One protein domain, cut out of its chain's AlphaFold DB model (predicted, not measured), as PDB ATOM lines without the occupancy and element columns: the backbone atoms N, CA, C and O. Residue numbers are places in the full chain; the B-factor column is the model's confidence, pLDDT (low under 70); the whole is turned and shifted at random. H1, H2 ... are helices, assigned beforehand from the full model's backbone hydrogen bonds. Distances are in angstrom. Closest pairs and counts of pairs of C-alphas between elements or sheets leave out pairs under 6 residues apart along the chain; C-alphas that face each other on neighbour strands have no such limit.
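AT A GLANCE: This is residues 48 to 154 of the 155 residues of an uncharacterized protein of Pseudomonas sp. 22 E 5 (UniProt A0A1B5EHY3). A long helical hairpin, H1 and H2, makes the length, and H3 crosses H2 near the hairpin's open end; residues 72 to 78 and 126 to 132 stick out. The printed part has 107 residues with three named helices, H1, H2, H3, and no named strand: all helix. It is loose, with a radius of gyration of the C-alphas of 17.9 A, spanning 58 by 30 by 24 A.

IN THESE COORDINATES: H1, residues 50 to 70, begins at C-alpha (77.880, 64.187, 57.714). H2, residues 78 to 113, is 49.2 A long, with a kink of 36 degrees near residue 90. H3, residues 135 to 152, ends at C-alpha (67.554, 63.865, 56.851).

HOW THE PARTS SIT: H1 and H2 touch, closest C-alphas Ala 51 and Leu 105, 4.8 A, opposite ways at a shallow 28 degrees. H2 touches H3 with residues 100 to 108 alone, closest C-alphas Leu 104 and Cys 144, 5.9 A, at a steep 58 degrees. O i to N i+4 pairs within hydrogen-bond range: H1 14 of 17, H2 30 of 32, H3 13 of 14.

THE WHOLE: The printed part has no cut. The H2 to H3 link is long. Residues 67 to 73, 125 to 131 and 154 have pLDDT under 70.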
ATOM      1  N   ASP A  48      76.649  63.557  65.031       91.88
ATOM      2  CA  ASP A  48      77.224  62.487  64.204       91.88
ATOM      3  C   ASP A  48      76.785  62.579  62.734       91.88
ATOM      4  O   ASP A  48      76.948  61.637  61.954       91.88
ATOM      5  N   GLY A  49      76.255  63.740  62.342       94.44
ATOM      6  CA  GLY A  49      75.859  64.057  60.978       94.44
ATOM      7  C   GLY A  49      77.055  64.218  60.027       94.44
ATOM      8  O   GLY A  49      78.203  64.413  60.457       94.44
ATOM      9  N   PRO A  50      76.819  64.130  58.708       96.25
ATOM     10  CA  PRO A  50      77.880  64.187  57.714       96.25
ATOM     11  C   PRO A  50      78.678  65.500  57.739       96.25
ATOM     12  O   PRO A  50      79.905  65.439  57.593       96.25
ATOM     13  N   ALA A  51      78.045  66.660  57.955       95.69
ATOM     14  CA  ALA A  51      78.762  67.934  58.049       95.69
ATOM     15  C   ALA A  51      79.654  68.020  59.296       95.69
ATOM     16  O   ALA A  51      80.840  68.342  59.176       95.69
ATOM     17  N   ILE A  52      79.131  67.671  60.480       96.69
ATOM     18  CA  ILE A  52      79.909  67.695  61.731       96.69
ATOM     19  C   ILE A  52      81.075  66.703  61.672       96.69
ATOM     20  O   ILE A  52      82.197  67.036  62.064       96.69
ATOM     21  N   ASN A  53      80.868  65.512  61.107       96.31
ATOM     22  CA  ASN A  53      81.951  64.551  60.891       96.31
ATOM     23  C   ASN A  53      83.020  65.075  59.921       96.31
ATOM     24  O   ASN A  53      84.217  64.877  60.156       96.31
ATOM     25  N   GLY A  54      82.609  65.788  58.867       95.88
ATOM     26  CA  GLY A  54      83.525  66.508  57.981       95.88
ATOM     27  C   GLY A  54      84.365  67.537  58.742       95.88
ATOM     28  O   GLY A  54      85.596  67.508  58.666       95.88
ATOM     29  N   LEU A  55      83.726  68.378  59.561       96.31
ATOM     30  CA  LEU A  55      84.404  69.375  60.396       96.31
ATOM     31  C   LEU A  55      85.391  68.735  61.385       96.31
ATOM     32  O   LEU A  55      86.538  69.182  61.473       96.31
ATOM     33  N   LYS A  56      84.994  67.653  62.074       95.69
ATOM     34  CA  LYS A  56      85.873  66.861  62.959       95.69
ATOM     35  C   LYS A  56      87.126  66.398  62.195       95.69
ATOM     36  O   LYS A  56      88.243  66.496  62.711       95.69
ATOM     37  N   GLY A  57      86.956  65.928  60.956       94.12
ATOM     38  CA  GLY A  57      88.049  65.534  60.063       94.12
ATOM     39  C   GLY A  57      88.993  66.689  59.714       94.12
ATOM     40  O   GLY A  57      90.210  66.552  59.860       94.12
ATOM     41  N   LEU A  58      88.449  67.847  59.335       93.56
ATOM     42  CA  LEU A  58      89.249  69.026  58.985       93.56
ATOM     43  C   LEU A  58      90.028  69.592  60.172       93.56
ATOM     44  O   LEU A  58      91.186  69.978  60.015       93.56
ATOM     45  N   VAL A  59      89.437  69.608  61.368       92.62
ATOM     46  CA  VAL A  59      90.130  70.035  62.595       92.62
ATOM     47  C   VAL A  59      91.333  69.128  62.869       92.62
ATOM     48  O   VAL A  59      92.431  69.629  63.125       92.62
ATOM     49  N   LYS A  60      91.165  67.804  62.744       91.50
ATOM     50  CA  LYS A  60      92.271  66.838  62.876       91.50
ATOM     51  C   LYS A  60      93.354  67.070  61.821       91.50
ATOM     52  O   LYS A  60      94.535  67.105  62.163       91.50
ATOM     53  N   ALA A  61      92.961  67.274  60.564       90.25
ATOM     54  CA  ALA A  61      93.884  67.529  59.462       90.25
ATOM     55  C   ALA A  61      94.691  68.822  59.671       90.25
ATOM     56  O   ALA A  61      95.916  68.816  59.554       90.25
ATOM     57  N   ARG A  62      94.027  69.912  60.076       88.25
ATOM     58  CA  ARG A  62      94.671  71.181  60.448       88.25
ATOM     59  C   ARG A  62      95.663  70.989  61.593       88.25
ATOM     60  O   ARG A  62      96.793  71.458  61.500       88.25
ATOM     61  N   ASN A  63      95.262  70.308  62.667       87.69
ATOM     62  CA  ASN A  63      96.146  70.083  63.814       87.69
ATOM     63  C   ASN A  63      97.393  69.288  63.392       87.69
ATOM     64  O   ASN A  63      98.509  69.649  63.765       87.69
ATOM     65  N   ALA A  64      97.229  68.270  62.541       83.88
ATOM     66  CA  ALA A  64      98.341  67.484  62.008       83.88
ATOM     67  C   ALA A  64      99.349  68.317  61.192       83.88
ATOM     68  O   ALA A  64     100.542  68.007  61.228       83.88
ATOM     69  N   LEU A  65      98.902  69.376  60.502       80.06
ATOM     70  CA  LEU A  65      99.797  70.324  59.826       80.06
ATOM     71  C   LEU A  65     100.630  71.141  60.825       80.06
ATOM     72  O   LEU A  65     101.827  71.336  60.623       80.06
ATOM     73  N   VAL A  66     100.020  71.612  61.918       74.94
ATOM     74  CA  VAL A  66     100.683  72.506  62.885       74.94
ATOM     75  C   VAL A  66     101.657  71.755  63.799       74.94
ATOM     76  O   VAL A  66     102.727  72.284  64.104       74.94
ATOM     77  N   HIS A  67     101.361  70.505  64.170       69.75
ATOM     78  CA  HIS A  67     102.247  69.672  65.001       69.75
ATOM     79  C   HIS A  67     103.608  69.348  64.353       69.75
ATOM     80  O   HIS A  67     104.475  68.769  64.999       69.75
ATOM     81  N   HIS A  68     103.838  69.709  63.088       59.91
ATOM     82  CA  HIS A  68     105.153  69.559  62.463       59.91
ATOM     83  C   HIS A  68     106.143  70.665  62.855       59.91
ATOM     84  O   HIS A  68     107.349  70.463  62.736       59.91
ATOM     85  N   LYS A  69     105.654  71.799  63.375       60.88
ATOM     86  CA  LYS A  69     106.509  72.890  63.875       60.88
ATOM     87  C   LYS A  69     107.360  72.479  65.083       60.88
ATOM     88  O   LYS A  69     108.325  73.161  65.394       60.88
ATOM     89  N   SER A  70     107.006  71.384  65.758       61.22
ATOM     90  CA  SER A  70     107.678  70.889  66.964       61.22
ATOM     91  C   SER A  70     108.614  69.698  66.718       61.22
ATOM     92  O   SER A  70     109.051  69.078  67.683       61.22
ATOM     93  N   LYS A  71     108.890  69.321  65.460       65.31
ATOM     94  CA  LYS A  71     109.842  68.240  65.148       65.31
ATOM     95  C   LYS A  71     111.235  68.797  64.875       65.31
ATOM     96  O   LYS A  71     111.372  69.752  64.118       65.31
ATOM     97  N   GLU A  72     112.249  68.163  65.459       67.00
ATOM     98  CA  GLU A  72     113.651  68.514  65.231       67.00
ATOM     99  C   GLU A  72     114.032  68.326  63.759       67.00
ATOM    100  O   GLU A  72     113.694  67.317  63.130       67.00
ATOM    101  N   TRP A  73     114.729  69.319  63.212       67.06
ATOM    102  CA  TRP A  73     115.232  69.279  61.846       67.06
ATOM    103  C   TRP A  73     116.429  68.333  61.791       67.06
ATOM    104  O   TRP A  73     117.431  68.545  62.475       67.06
ATOM    105  N   ASP A  74     116.347  67.285  60.978       77.62
ATOM    106  CA  ASP A  74     117.464  66.372  60.806       77.62
ATOM    107  C   ASP A  74     118.393  66.866  59.688       77.62
ATOM    108  O   ASP A  74     117.960  67.228  58.595       77.62
ATOM    109  N   LYS A  75     119.709  66.839  59.931       70.75
ATOM    110  CA  LYS A  75     120.711  67.222  58.917       70.75
ATOM    111  C   LYS A  75     120.707  66.306  57.680       70.75
ATOM    112  O   LYS A  75     121.287  66.663  56.665       70.75
ATOM    113  N   ALA A  76     120.068  65.136  57.765       77.62
ATOM    114  CA  ALA A  76     119.974  64.155  56.684       77.62
ATOM    115  C   ALA A  76     118.770  64.378  55.737       77.62
ATOM    116  O   ALA A  76     118.606  63.626  54.770       77.62
ATOM    117  N   GLY A  77     117.927  65.389  55.992       77.25
ATOM    118  CA  GLY A  77     116.797  65.753  55.126       77.25
ATOM    119  C   GLY A  77     115.632  64.752  55.132       77.25
ATOM    120  O   GLY A  77     114.789  64.770  54.233       77.25
ATOM    121  N   LYS A  78     115.553  63.851  56.118       78.69
ATOM    122  CA  LYS A  78     114.430  62.913  56.291       78.69
ATOM    123  C   LYS A  78     113.147  63.656  56.664       78.69
ATOM    124  O   LYS A  78     112.069  63.260  56.218       78.69
ATOM    125  N   ALA A  79     113.256  64.718  57.460       76.25
ATOM    126  CA  ALA A  79     112.145  65.575  57.857       76.25
ATOM    127  C   ALA A  79     111.539  66.298  56.647       76.25
ATOM    128  O   ALA A  79     110.316  66.351  56.529       76.25
ATOM    129  N   GLU A  80     112.376  66.770  55.722       80.12
ATOM    130  CA  GLU A  80     111.944  67.441  54.492       80.12
ATOM    131  C   GLU A  80     111.192  66.481  53.560       80.12
ATOM    132  O   GLU A  80     110.058  66.757  53.174       80.12
ATOM    133  N   ARG A  81     111.741  65.288  53.289       82.06
ATOM    134  CA  ARG A  81     111.047  64.273  52.470       82.06
ATOM    135  C   ARG A  81     109.718  63.843  53.088       82.06
ATOM    136  O   ARG A  81     108.706  63.762  52.397       82.06
ATOM    137  N   ALA A  82     109.701  63.617  54.403       81.06
ATOM    138  CA  ALA A  82     108.478  63.273  55.119       81.06
ATOM    139  C   ALA A  82     107.430  64.398  55.062       81.06
ATOM    140  O   ALA A  82     106.230  64.109  55.065       81.06
ATOM    141  N   MET A  83     107.863  65.662  55.015       80.12
ATOM    142  CA  MET A  83     106.986  66.816  54.838       80.12
ATOM    143  C   MET A  83     106.388  66.838  53.429       80.12
ATOM    144  O   MET A  83     105.168  66.952  53.313       80.12
ATOM    145  N   THR A  84     107.193  66.634  52.384       84.00
ATOM    146  CA  THR A  84     106.730  66.578  50.985       84.00
ATOM    147  C   THR A  84     105.720  65.450  50.756       84.00
ATOM    148  O   THR A  84     104.633  65.689  50.230       84.00
ATOM    149  N   ASP A  85     106.007  64.236  51.235       85.44
ATOM    150  CA  ASP A  85     105.093  63.090  51.104       85.44
ATOM    151  C   ASP A  85     103.767  63.305  51.841       85.44
ATOM    152  O   ASP A  85     102.711  62.801  51.440       85.44
ATOM    153  N   ARG A  86     103.815  64.004  52.979       81.94
ATOM    154  CA  ARG A  86     102.615  64.364  53.738       81.94
ATOM    155  C   ARG A  86     101.848  65.481  53.061       81.94
ATOM    156  O   ARG A  86     100.626  65.415  53.079       81.94
ATOM    157  N   TRP A  87     102.529  66.461  52.475       84.81
ATOM    158  CA  TRP A  87     101.891  67.526  51.711       84.81
ATOM    159  C   TRP A  87     101.132  66.953  50.516       84.81
ATOM    160  O   TRP A  87      99.946  67.223  50.370       84.81
ATOM    161  N   ALA A  88     101.760  66.056  49.753       87.75
ATOM    162  CA  ALA A  88     101.111  65.372  48.637       87.75
ATOM    163  C   ALA A  88      99.865  64.581  49.080       87.75
ATOM    164  O   ALA A  88      98.821  64.630  48.430       87.75
ATOM    165  N   ARG A  89      99.938  63.879  50.222       88.00
ATOM    166  CA  ARG A  89      98.773  63.194  50.817       88.00
ATOM    167  C   ARG A  89      97.706  64.170  51.298       88.00
ATOM    168  O   ARG A  89      96.522  63.939  51.084       88.00
ATOM    169  N   PHE A  90      98.113  65.259  51.939       88.69
ATOM    170  CA  PHE A  90      97.203  66.290  52.415       88.69
ATOM    171  C   PHE A  90      96.445  66.920  51.248       88.69
ATOM    172  O   PHE A  90      95.227  67.024  51.302       88.69
ATOM    173  N   GLU A  91      97.138  67.291  50.177       89.12
ATOM    174  CA  GLU A  91      96.520  67.869  48.990       89.12
ATOM    175  C   GLU A  91      95.548  66.882  48.336       89.12
ATOM    176  O   GLU A  91      94.391  67.221  48.089       89.12
ATOM    177  N   LYS A  92      95.975  65.629  48.159       91.38
ATOM    178  CA  LYS A  92      95.145  64.575  47.572       91.38
ATOM    179  C   LYS A  92      93.883  64.279  48.388       91.38
ATOM    180  O   LYS A  92      92.814  64.112  47.806       91.38
ATOM    181  N   ASP A  93      93.999  64.195  49.711       91.12
ATOM    182  CA  ASP A  93      92.919  63.692  50.561       91.12
ATOM    183  C   ASP A  93      92.111  64.828  51.208       91.12
ATOM    184  O   ASP A  93      90.883  64.780  51.268       91.12
ATOM    185  N   GLN A  94      92.779  65.869  51.706       92.44
ATOM    186  CA  GLN A  94      92.155  66.907  52.532       92.44
ATOM    187  C   GLN A  94      91.552  68.048  51.719       92.44
ATOM    188  O   GLN A  94      90.551  68.605  52.164       92.44
ATOM    189  N   VAL A  95      92.065  68.365  50.523       90.75
ATOM    190  CA  VAL A  95      91.437  69.384  49.660       90.75
ATOM    191  C   VAL A  95      90.037  68.937  49.205       90.75
ATOM    192  O   VAL A  95      89.082  69.688  49.428       90.75
ATOM    193  N   PRO A  96      89.835  67.708  48.682       92.75
ATOM    194  CA  PRO A  96      88.489  67.228  48.364       92.75
ATOM    195  C   PRO A  96      87.593  67.108  49.601       92.75
ATOM    196  O   PRO A  96      86.410  67.448  49.538       92.75
ATOM    197  N   ASN A  97      88.142  66.669  50.740       93.88
ATOM    198  CA  ASN A  97      87.384  66.591  51.991       93.88
ATOM    199  C   ASN A  97      86.942  67.971  52.489       93.88
ATOM    200  O   ASN A  97      85.828  68.096  53.001       93.88
ATOM    201  N   ALA A  98      87.766  69.007  52.317       94.81
ATOM    202  CA  ALA A  98      87.419  70.377  52.680       94.81
ATOM    203  C   ALA A  98      86.249  70.890  51.843       94.81
ATOM    204  O   ALA A  98      85.264  71.372  52.403       94.81
ATOM    205  N   PHE A  99      86.306  70.704  50.522       95.06
ATOM    206  CA  PHE A  99      85.213  71.102  49.638       95.06
ATOM    207  C   PHE A  99      83.924  70.318  49.924       95.06
ATOM    208  O   PHE A  99      82.859  70.910  50.085       95.06
ATOM    209  N   LYS A 100      84.020  68.994  50.089       95.88
ATOM    210  CA  LYS A 100      82.887  68.150  50.493       95.88
ATOM    211  C   LYS A 100      82.254  68.637  51.802       95.88
ATOM    212  O   LYS A 100      81.032  68.700  51.902       95.88
ATOM    213  N   THR A 101      83.075  68.966  52.801       96.69
ATOM    214  CA  THR A 101      82.600  69.453  54.106       96.69
ATOM    215  C   THR A 101      81.883  70.788  53.965       96.69
ATOM    216  O   THR A 101      80.820  70.948  54.551       96.69
ATOM    217  N   LEU A 102      82.411  71.715  53.158       95.94
ATOM    218  CA  LEU A 102      81.760  72.996  52.875       95.94
ATOM    219  C   LEU A 102      80.356  72.802  52.282       95.94
ATOM    220  O   LEU A 102      79.403  73.406  52.765       95.94
ATOM    221  N   VAL A 103      80.231  71.942  51.266       95.31
ATOM    222  CA  VAL A 103      78.942  71.681  50.609       95.31
ATOM    223  C   VAL A 103      77.946  71.049  51.582       95.31
ATOM    224  O   VAL A 103      76.810  71.502  51.673       95.31
ATOM    225  N   LEU A 104      78.362  70.016  52.325       96.56
ATOM    226  CA  LEU A 104      77.495  69.353  53.306       96.56
ATOM    227  C   LEU A 104      77.053  70.307  54.414       96.56
ATOM    228  O   LEU A 104      75.886  70.301  54.786       96.56
ATOM    229  N   LEU A 105      77.969  71.137  54.911       95.88
ATOM    230  CA  LEU A 105      77.672  72.102  55.959       95.88
ATOM    231  C   LEU A 105      76.677  73.160  55.490       95.88
ATOM    232  O   LEU A 105      75.734  73.435  56.218       95.88
ATOM    233  N   SER A 106      76.833  73.698  54.277       94.44
ATOM    234  CA  SER A 106      75.834  74.610  53.701       94.44
ATOM    235  C   SER A 106      74.462  73.949  53.615       94.44
ATOM    236  O   SER A 106      73.498  74.511  54.120       94.44
ATOM    237  N   LEU A 107      74.378  72.742  53.044       93.69
ATOM    238  CA  LEU A 107      73.106  72.034  52.892       93.69
ATOM    239  C   LEU A 107      72.426  71.770  54.240       93.69
ATOM    240  O   LEU A 107      71.220  71.947  54.370       93.69
ATOM    241  N   GLU A 108      73.184  71.325  55.244       94.38
ATOM    242  CA  GLU A 108      72.626  71.034  56.565       94.38
ATOM    243  C   GLU A 108      72.236  72.303  57.330       94.38
ATOM    244  O   GLU A 108      71.203  72.300  57.991       94.38
ATOM    245  N   VAL A 109      73.010  73.385  57.224       93.56
ATOM    246  CA  VAL A 109      72.673  74.673  57.851       93.56
ATOM    247  C   VAL A 109      71.415  75.263  57.221       93.56
ATOM    248  O   VAL A 109      70.497  75.610  57.959       93.56
ATOM    249  N   ASP A 110      71.336  75.311  55.889       91.94
ATOM    250  CA  ASP A 110      70.157  75.816  55.175       91.94
ATOM    251  C   ASP A 110      68.903  75.011  55.554       91.94
ATOM    252  O   ASP A 110      67.835  75.578  55.777       91.94
ATOM    253  N   ALA A 111      69.038  73.688  55.696       91.50
ATOM    254  CA  ALA A 111      67.941  72.820  56.106       91.50
ATOM    255  C   ALA A 111      67.532  73.024  57.578       91.50
ATOM    256  O   ALA A 111      66.341  73.076  57.875       91.50
ATOM    257  N   VAL A 112      68.486  73.184  58.508       93.50
ATOM    258  CA  VAL A 112      68.182  73.465  59.928       93.50
ATOM    259  C   VAL A 112      67.510  74.829  60.100       93.50
ATOM    260  O   VAL A 112      66.591  74.966  60.913       93.50
ATOM    261  N   LEU A 113      67.965  75.831  59.351       90.56
ATOM    262  CA  LEU A 113      67.456  77.200  59.435       90.56
ATOM    263  C   LEU A 113      66.210  77.430  58.570       90.56
ATOM    264  O   LEU A 113      65.599  78.487  58.690       90.56
ATOM    265  N   GLU A 114      65.842  76.464  57.719       88.31
ATOM    266  CA  GLU A 114      64.760  76.571  56.722       88.31
ATOM    267  C   GLU A 114      64.871  77.827  55.840       88.31
ATOM    268  O   GLU A 114      63.886  78.349  55.321       88.31
ATOM    269  N   SER A 115      66.090  78.343  55.683       82.12
ATOM    270  CA  SER A 115      66.369  79.599  55.004       82.12
ATOM    271  C   SER A 115      67.832  79.663  54.593       82.12
ATOM    272  O   SER A 115      68.709  79.132  55.277       82.12
ATOM    273  N   PHE A 116      68.097  80.364  53.493       80.31
ATOM    274  CA  PHE A 116      69.448  80.691  53.067       80.31
ATOM    275  C   PHE A 116      69.842  82.068  53.605       80.31
ATOM    276  O   PHE A 116      69.301  83.090  53.182       80.31
ATOM    277  N   LEU A 117      70.809  82.102  54.523       76.88
ATOM    278  CA  LEU A 117      71.216  83.332  55.218       76.88
ATOM    279  C   LEU A 117      72.539  83.929  54.711       76.88
ATOM    280  O   LEU A 117      73.056  84.873  55.300       76.88
ATOM    281  N   GLY A 118      73.107  83.386  53.630       78.12
ATOM    282  CA  GLY A 118      74.255  83.984  52.934       78.12
ATOM    283  C   GLY A 118      75.629  83.794  53.585       78.12
ATOM    284  O   GLY A 118      76.632  84.138  52.968       78.12
ATOM    285  N   ALA A 119      75.709  83.213  54.784       83.62
ATOM    286  CA  ALA A 119      76.984  82.969  55.470       83.62
ATOM    287  C   ALA A 119      77.837  81.856  54.826       83.62
ATOM    288  O   ALA A 119      79.053  81.799  55.005       83.62
ATOM    289  N   LEU A 120      77.205  80.957  54.068       89.94
ATOM    290  CA  LEU A 120      77.860  79.928  53.261       89.94
ATOM    291  C   LEU A 120      77.360  80.014  51.811       89.94
ATOM    292  O   LEU A 120      76.274  80.541  51.581       89.94
ATOM    293  N   PRO A 121      78.109  79.502  50.817       88.56
ATOM    294  CA  PRO A 121      77.622  79.438  49.441       88.56
ATOM    295  C   PRO A 121      76.405  78.516  49.325       88.56
ATOM    296  O   PRO A 121      76.396  77.457  49.938       88.56
ATOM    297  N   PHE A 122      75.423  78.870  48.494       87.25
ATOM    298  CA  PHE A 122      74.217  78.062  48.301       87.25
ATOM    299  C   PHE A 122      74.467  76.821  47.424       87.25
ATOM    300  O   PHE A 122      74.926  76.924  46.277       87.25
ATOM    301  N   TYR A 123      74.088  75.644  47.934       88.00
ATOM    302  CA  TYR A 123      74.145  74.367  47.200       88.00
ATOM    303  C   TYR A 123      72.808  73.614  47.130       88.00
ATOM    304  O   TYR A 123      72.760  72.497  46.590       88.00
ATOM    305  N   GLY A 124      71.722  74.218  47.622       77.94
ATOM    306  CA  GLY A 124      70.370  73.670  47.532       77.94
ATOM    307  C   GLY A 124      69.896  73.440  46.092       77.94
ATOM    308  O   GLY A 124      70.618  73.654  45.106       77.94
ATOM    309  N   LYS A 125      68.670  72.933  45.959       66.50
ATOM    310  CA  LYS A 125      67.985  72.905  44.665       66.50
ATOM    311  C   LYS A 125      67.410  74.306  44.412       66.50
ATOM    312  O   LYS A 125      66.770  74.841  45.300       66.50
ATOM    313  N   GLU A 126      67.646  74.828  43.203       65.50
ATOM    314  CA  GLU A 126      66.807  75.793  42.461       65.50
ATOM    315  C   GLU A 126      67.289  77.237  42.144       65.50
ATOM    316  O   GLU A 126      67.967  77.924  42.904       65.50
ATOM    317  N   ILE A 127      66.882  77.623  40.920       51.66
ATOM    318  CA  ILE A 127      66.637  78.927  40.261       51.66
ATOM    319  C   ILE A 127      67.802  79.919  40.063       51.66
ATOM    320  O   ILE A 127      67.793  80.623  39.057       51.66
ATOM    321  N   TYR A 128      68.840  79.952  40.904       52.34
ATOM    322  CA  TYR A 128      69.825  81.060  40.874       52.34
ATOM    323  C   TYR A 128      71.207  80.749  40.273       52.34
ATOM    324  O   TYR A 128      72.142  81.538  40.416       52.34
ATOM    325  N   ALA A 129      71.382  79.616  39.591       54.44
ATOM    326  CA  ALA A 129      72.648  79.315  38.921       54.44
ATOM    327  C   ALA A 129      72.653  79.871  37.487       54.44
ATOM    328  O   ALA A 129      72.445  79.128  36.533       54.44
ATOM    329  N   ASP A 130      72.925  81.169  37.343       53.28
ATOM    330  CA  ASP A 130      73.077  81.835  36.032       53.28
ATOM    331  C   ASP A 130      74.344  81.361  35.275       53.28
ATOM    332  O   ASP A 130      74.545  81.633  34.095       53.28
ATOM    333  N   SER A 131      75.212  80.590  35.947       67.56
ATOM    334  CA  SER A 131      76.375  79.935  35.345       67.56
ATOM    335  C   SER A 131      76.431  78.445  35.685       67.56
ATOM    336  O   SER A 131      76.273  78.019  36.833       67.56
ATOM    337  N   GLN A 132      76.669  77.633  34.656       74.56
ATOM    338  CA  GLN A 132      76.807  76.189  34.793       74.56
ATOM    339  C   GLN A 132      78.087  75.863  35.577       74.56
ATOM    340  O   GLN A 132      79.189  76.251  35.182       74.56
ATOM    341  N   ARG A 133      77.965  75.132  36.695       83.19
ATOM    342  CA  ARG A 133      79.139  74.642  37.435       83.19
ATOM    343  C   ARG A 133      79.942  73.687  36.555       83.19
ATOM    344  O   ARG A 133      79.377  72.897  35.800       83.19
ATOM    345  N   HIS A 134      81.266  73.704  36.706       89.31
ATOM    346  CA  HIS A 134      82.125  72.732  36.036       89.31
ATOM    347  C   HIS A 134      81.679  71.291  36.386       89.31
ATOM    348  O   HIS A 134      81.464  71.014  37.570       89.31
ATOM    349  N   PRO A 135      81.607  70.346  35.425       89.81
ATOM    350  CA  PRO A 135      81.011  69.019  35.644       89.81
ATOM    351  C   PRO A 135      81.576  68.249  36.843       89.81
ATOM    352  O   PRO A 135      80.826  67.684  37.631       89.81
ATOM    353  N   ARG A 136      82.902  68.294  37.044       88.81
ATOM    354  CA  ARG A 136      83.563  67.647  38.197       88.81
ATOM    355  C   ARG A 136      83.125  68.217  39.550       88.81
ATOM    356  O   ARG A 136      83.120  67.501  40.543       88.81
ATOM    357  N   ILE A 137      82.793  69.506  39.603       89.56
ATOM    358  CA  ILE A 137      82.303  70.152  40.823       89.56
ATOM    359  C   ILE A 137      80.845  69.764  41.055       89.56
ATOM    360  O   ILE A 137      80.489  69.404  42.176       89.56
ATOM    361  N   GLU A 138      80.022  69.777  40.002       90.75
ATOM    362  CA  GLU A 138      78.616  69.374  40.106       90.75
ATOM    363  C   GLU A 138      78.478  67.906  40.534       90.75
ATOM    364  O   GLU A 138      77.628  67.600  41.361       90.75
ATOM    365  N   GLU A 139      79.358  67.009  40.080       92.25
ATOM    366  CA  GLU A 139      79.387  65.613  40.540       92.25
ATOM    367  C   GLU A 139      79.573  65.512  42.066       92.25
ATOM    368  O   GLU A 139      78.845  64.785  42.753       92.25
ATOM    369  N   VAL A 140      80.513  66.282  42.624       93.44
ATOM    370  CA  VAL A 140      80.754  66.313  44.074       93.44
ATOM    371  C   VAL A 140      79.558  66.910  44.813       93.44
ATOM    372  O   VAL A 140      79.132  66.350  45.828       93.44
ATOM    373  N   VAL A 141      78.988  68.007  44.305       93.38
ATOM    374  CA  VAL A 141      77.796  68.644  44.888       93.38
ATOM    375  C   VAL A 141      76.615  67.677  44.884       93.38
ATOM    376  O   VAL A 141      75.977  67.485  45.920       93.38
ATOM    377  N   GLN A 142      76.367  66.989  43.770       93.12
ATOM    378  CA  GLN A 142      75.284  66.018  43.651       93.12
ATOM    379  C   GLN A 142      75.470  64.838  44.610       93.12
ATOM    380  O   GLN A 142      74.519  64.409  45.269       93.12
ATOM    381  N   ARG A 143      76.704  64.346  44.770       95.00
ATOM    382  CA  ARG A 143      77.014  63.327  45.780       95.00
ATOM    383  C   ARG A 143      76.718  63.823  47.198       95.00
ATOM    384  O   ARG A 143      76.192  63.053  48.002       95.00
ATOM    385  N   CYS A 144      77.034  65.078  47.512       96.31
ATOM    386  CA  CYS A 144      76.742  65.670  48.819       96.31
ATOM    387  C   CYS A 144      75.238  65.825  49.056       96.31
ATOM    388  O   CYS A 144      74.776  65.460  50.134       96.31
ATOM    389  N   ARG A 145      74.464  66.248  48.048       94.19
ATOM    390  CA  ARG A 145      72.992  66.288  48.118       94.19
ATOM    391  C   ARG A 145      72.405  64.917  48.451       94.19
ATOM    392  O   ARG A 145      71.569  64.815  49.341       94.19
ATOM    393  N   ASN A 146      72.902  63.856  47.812       94.88
ATOM    394  CA  ASN A 146      72.454  62.490  48.096       94.88
ATOM    395  C   ASN A 146      72.800  62.047  49.533       94.88
ATOM    396  O   ASN A 146      72.019  61.344  50.167       94.88
ATOM    397  N   ILE A 147      73.979  62.424  50.048       95.94
ATOM    398  CA  ILE A 147      74.377  62.142  51.439       95.94
ATOM    399  C   ILE A 147      73.477  62.900  52.419       95.94
ATOM    400  O   ILE A 147      72.988  62.304  53.374       95.94
ATOM    401  N   HIS A 148      73.256  64.189  52.166       93.81
ATOM    402  CA  HIS A 148      72.405  65.058  52.970       93.81
ATOM    403  C   HIS A 148      70.968  64.522  53.038       93.81
ATOM    404  O   HIS A 148      70.452  64.320  54.133       93.81
ATOM    405  N   GLN A 149      70.370  64.188  51.889       92.50
ATOM    406  CA  GLN A 149      69.020  63.629  51.822       92.50
ATOM    407  C   GLN A 149      68.895  62.353  52.670       92.50
ATOM    408  O   GLN A 149      68.009  62.255  53.512       92.50
ATOM    409  N   LYS A 150      69.843  61.415  52.537       92.88
ATOM    410  CA  LYS A 150      69.863  60.179  53.340       92.88
ATOM    411  C   LYS A 150      70.040  60.411  54.841       92.88
ATOM    412  O   LYS A 150      69.691  59.534  55.626       92.88
ATOM    413  N   ASN A 151      70.674  61.511  55.241       91.12
ATOM    414  CA  ASN A 151      70.815  61.868  56.650       91.12
ATOM    415  C   ASN A 151      69.488  62.387  57.212       91.12
ATOM    416  O   ASN A 151      69.070  61.975  58.288       91.12
ATOM    417  N   TRP A 152      68.815  63.247  56.450       84.81
ATOM    418  CA  TRP A 152      67.554  63.865  56.851       84.81
ATOM    419  C   TRP A 152      66.356  62.915  56.784       84.81
ATOM    420  O   TRP A 152      65.469  63.025  57.612       84.81
ATOM    421  N   GLU A 153      66.363  61.910  55.906       80.06
ATOM    422  CA  GLU A 153      65.357  60.830  55.916       80.06
ATOM    423  C   GLU A 153      65.396  59.960  57.191       80.06
ATOM    424  O   GLU A 153      64.463  59.203  57.446       80.06
ATOM    425  N   LYS A 154      66.478  60.024  57.982       60.81
ATOM    426  CA  LYS A 154      66.652  59.245  59.222       60.81
ATOM    427  C   LYS A 154      66.333  60.023  60.502       60.81
ATOM    428  O   LYS A 154      66.406  59.420  61.572       60.81
TER     429      LYS A 154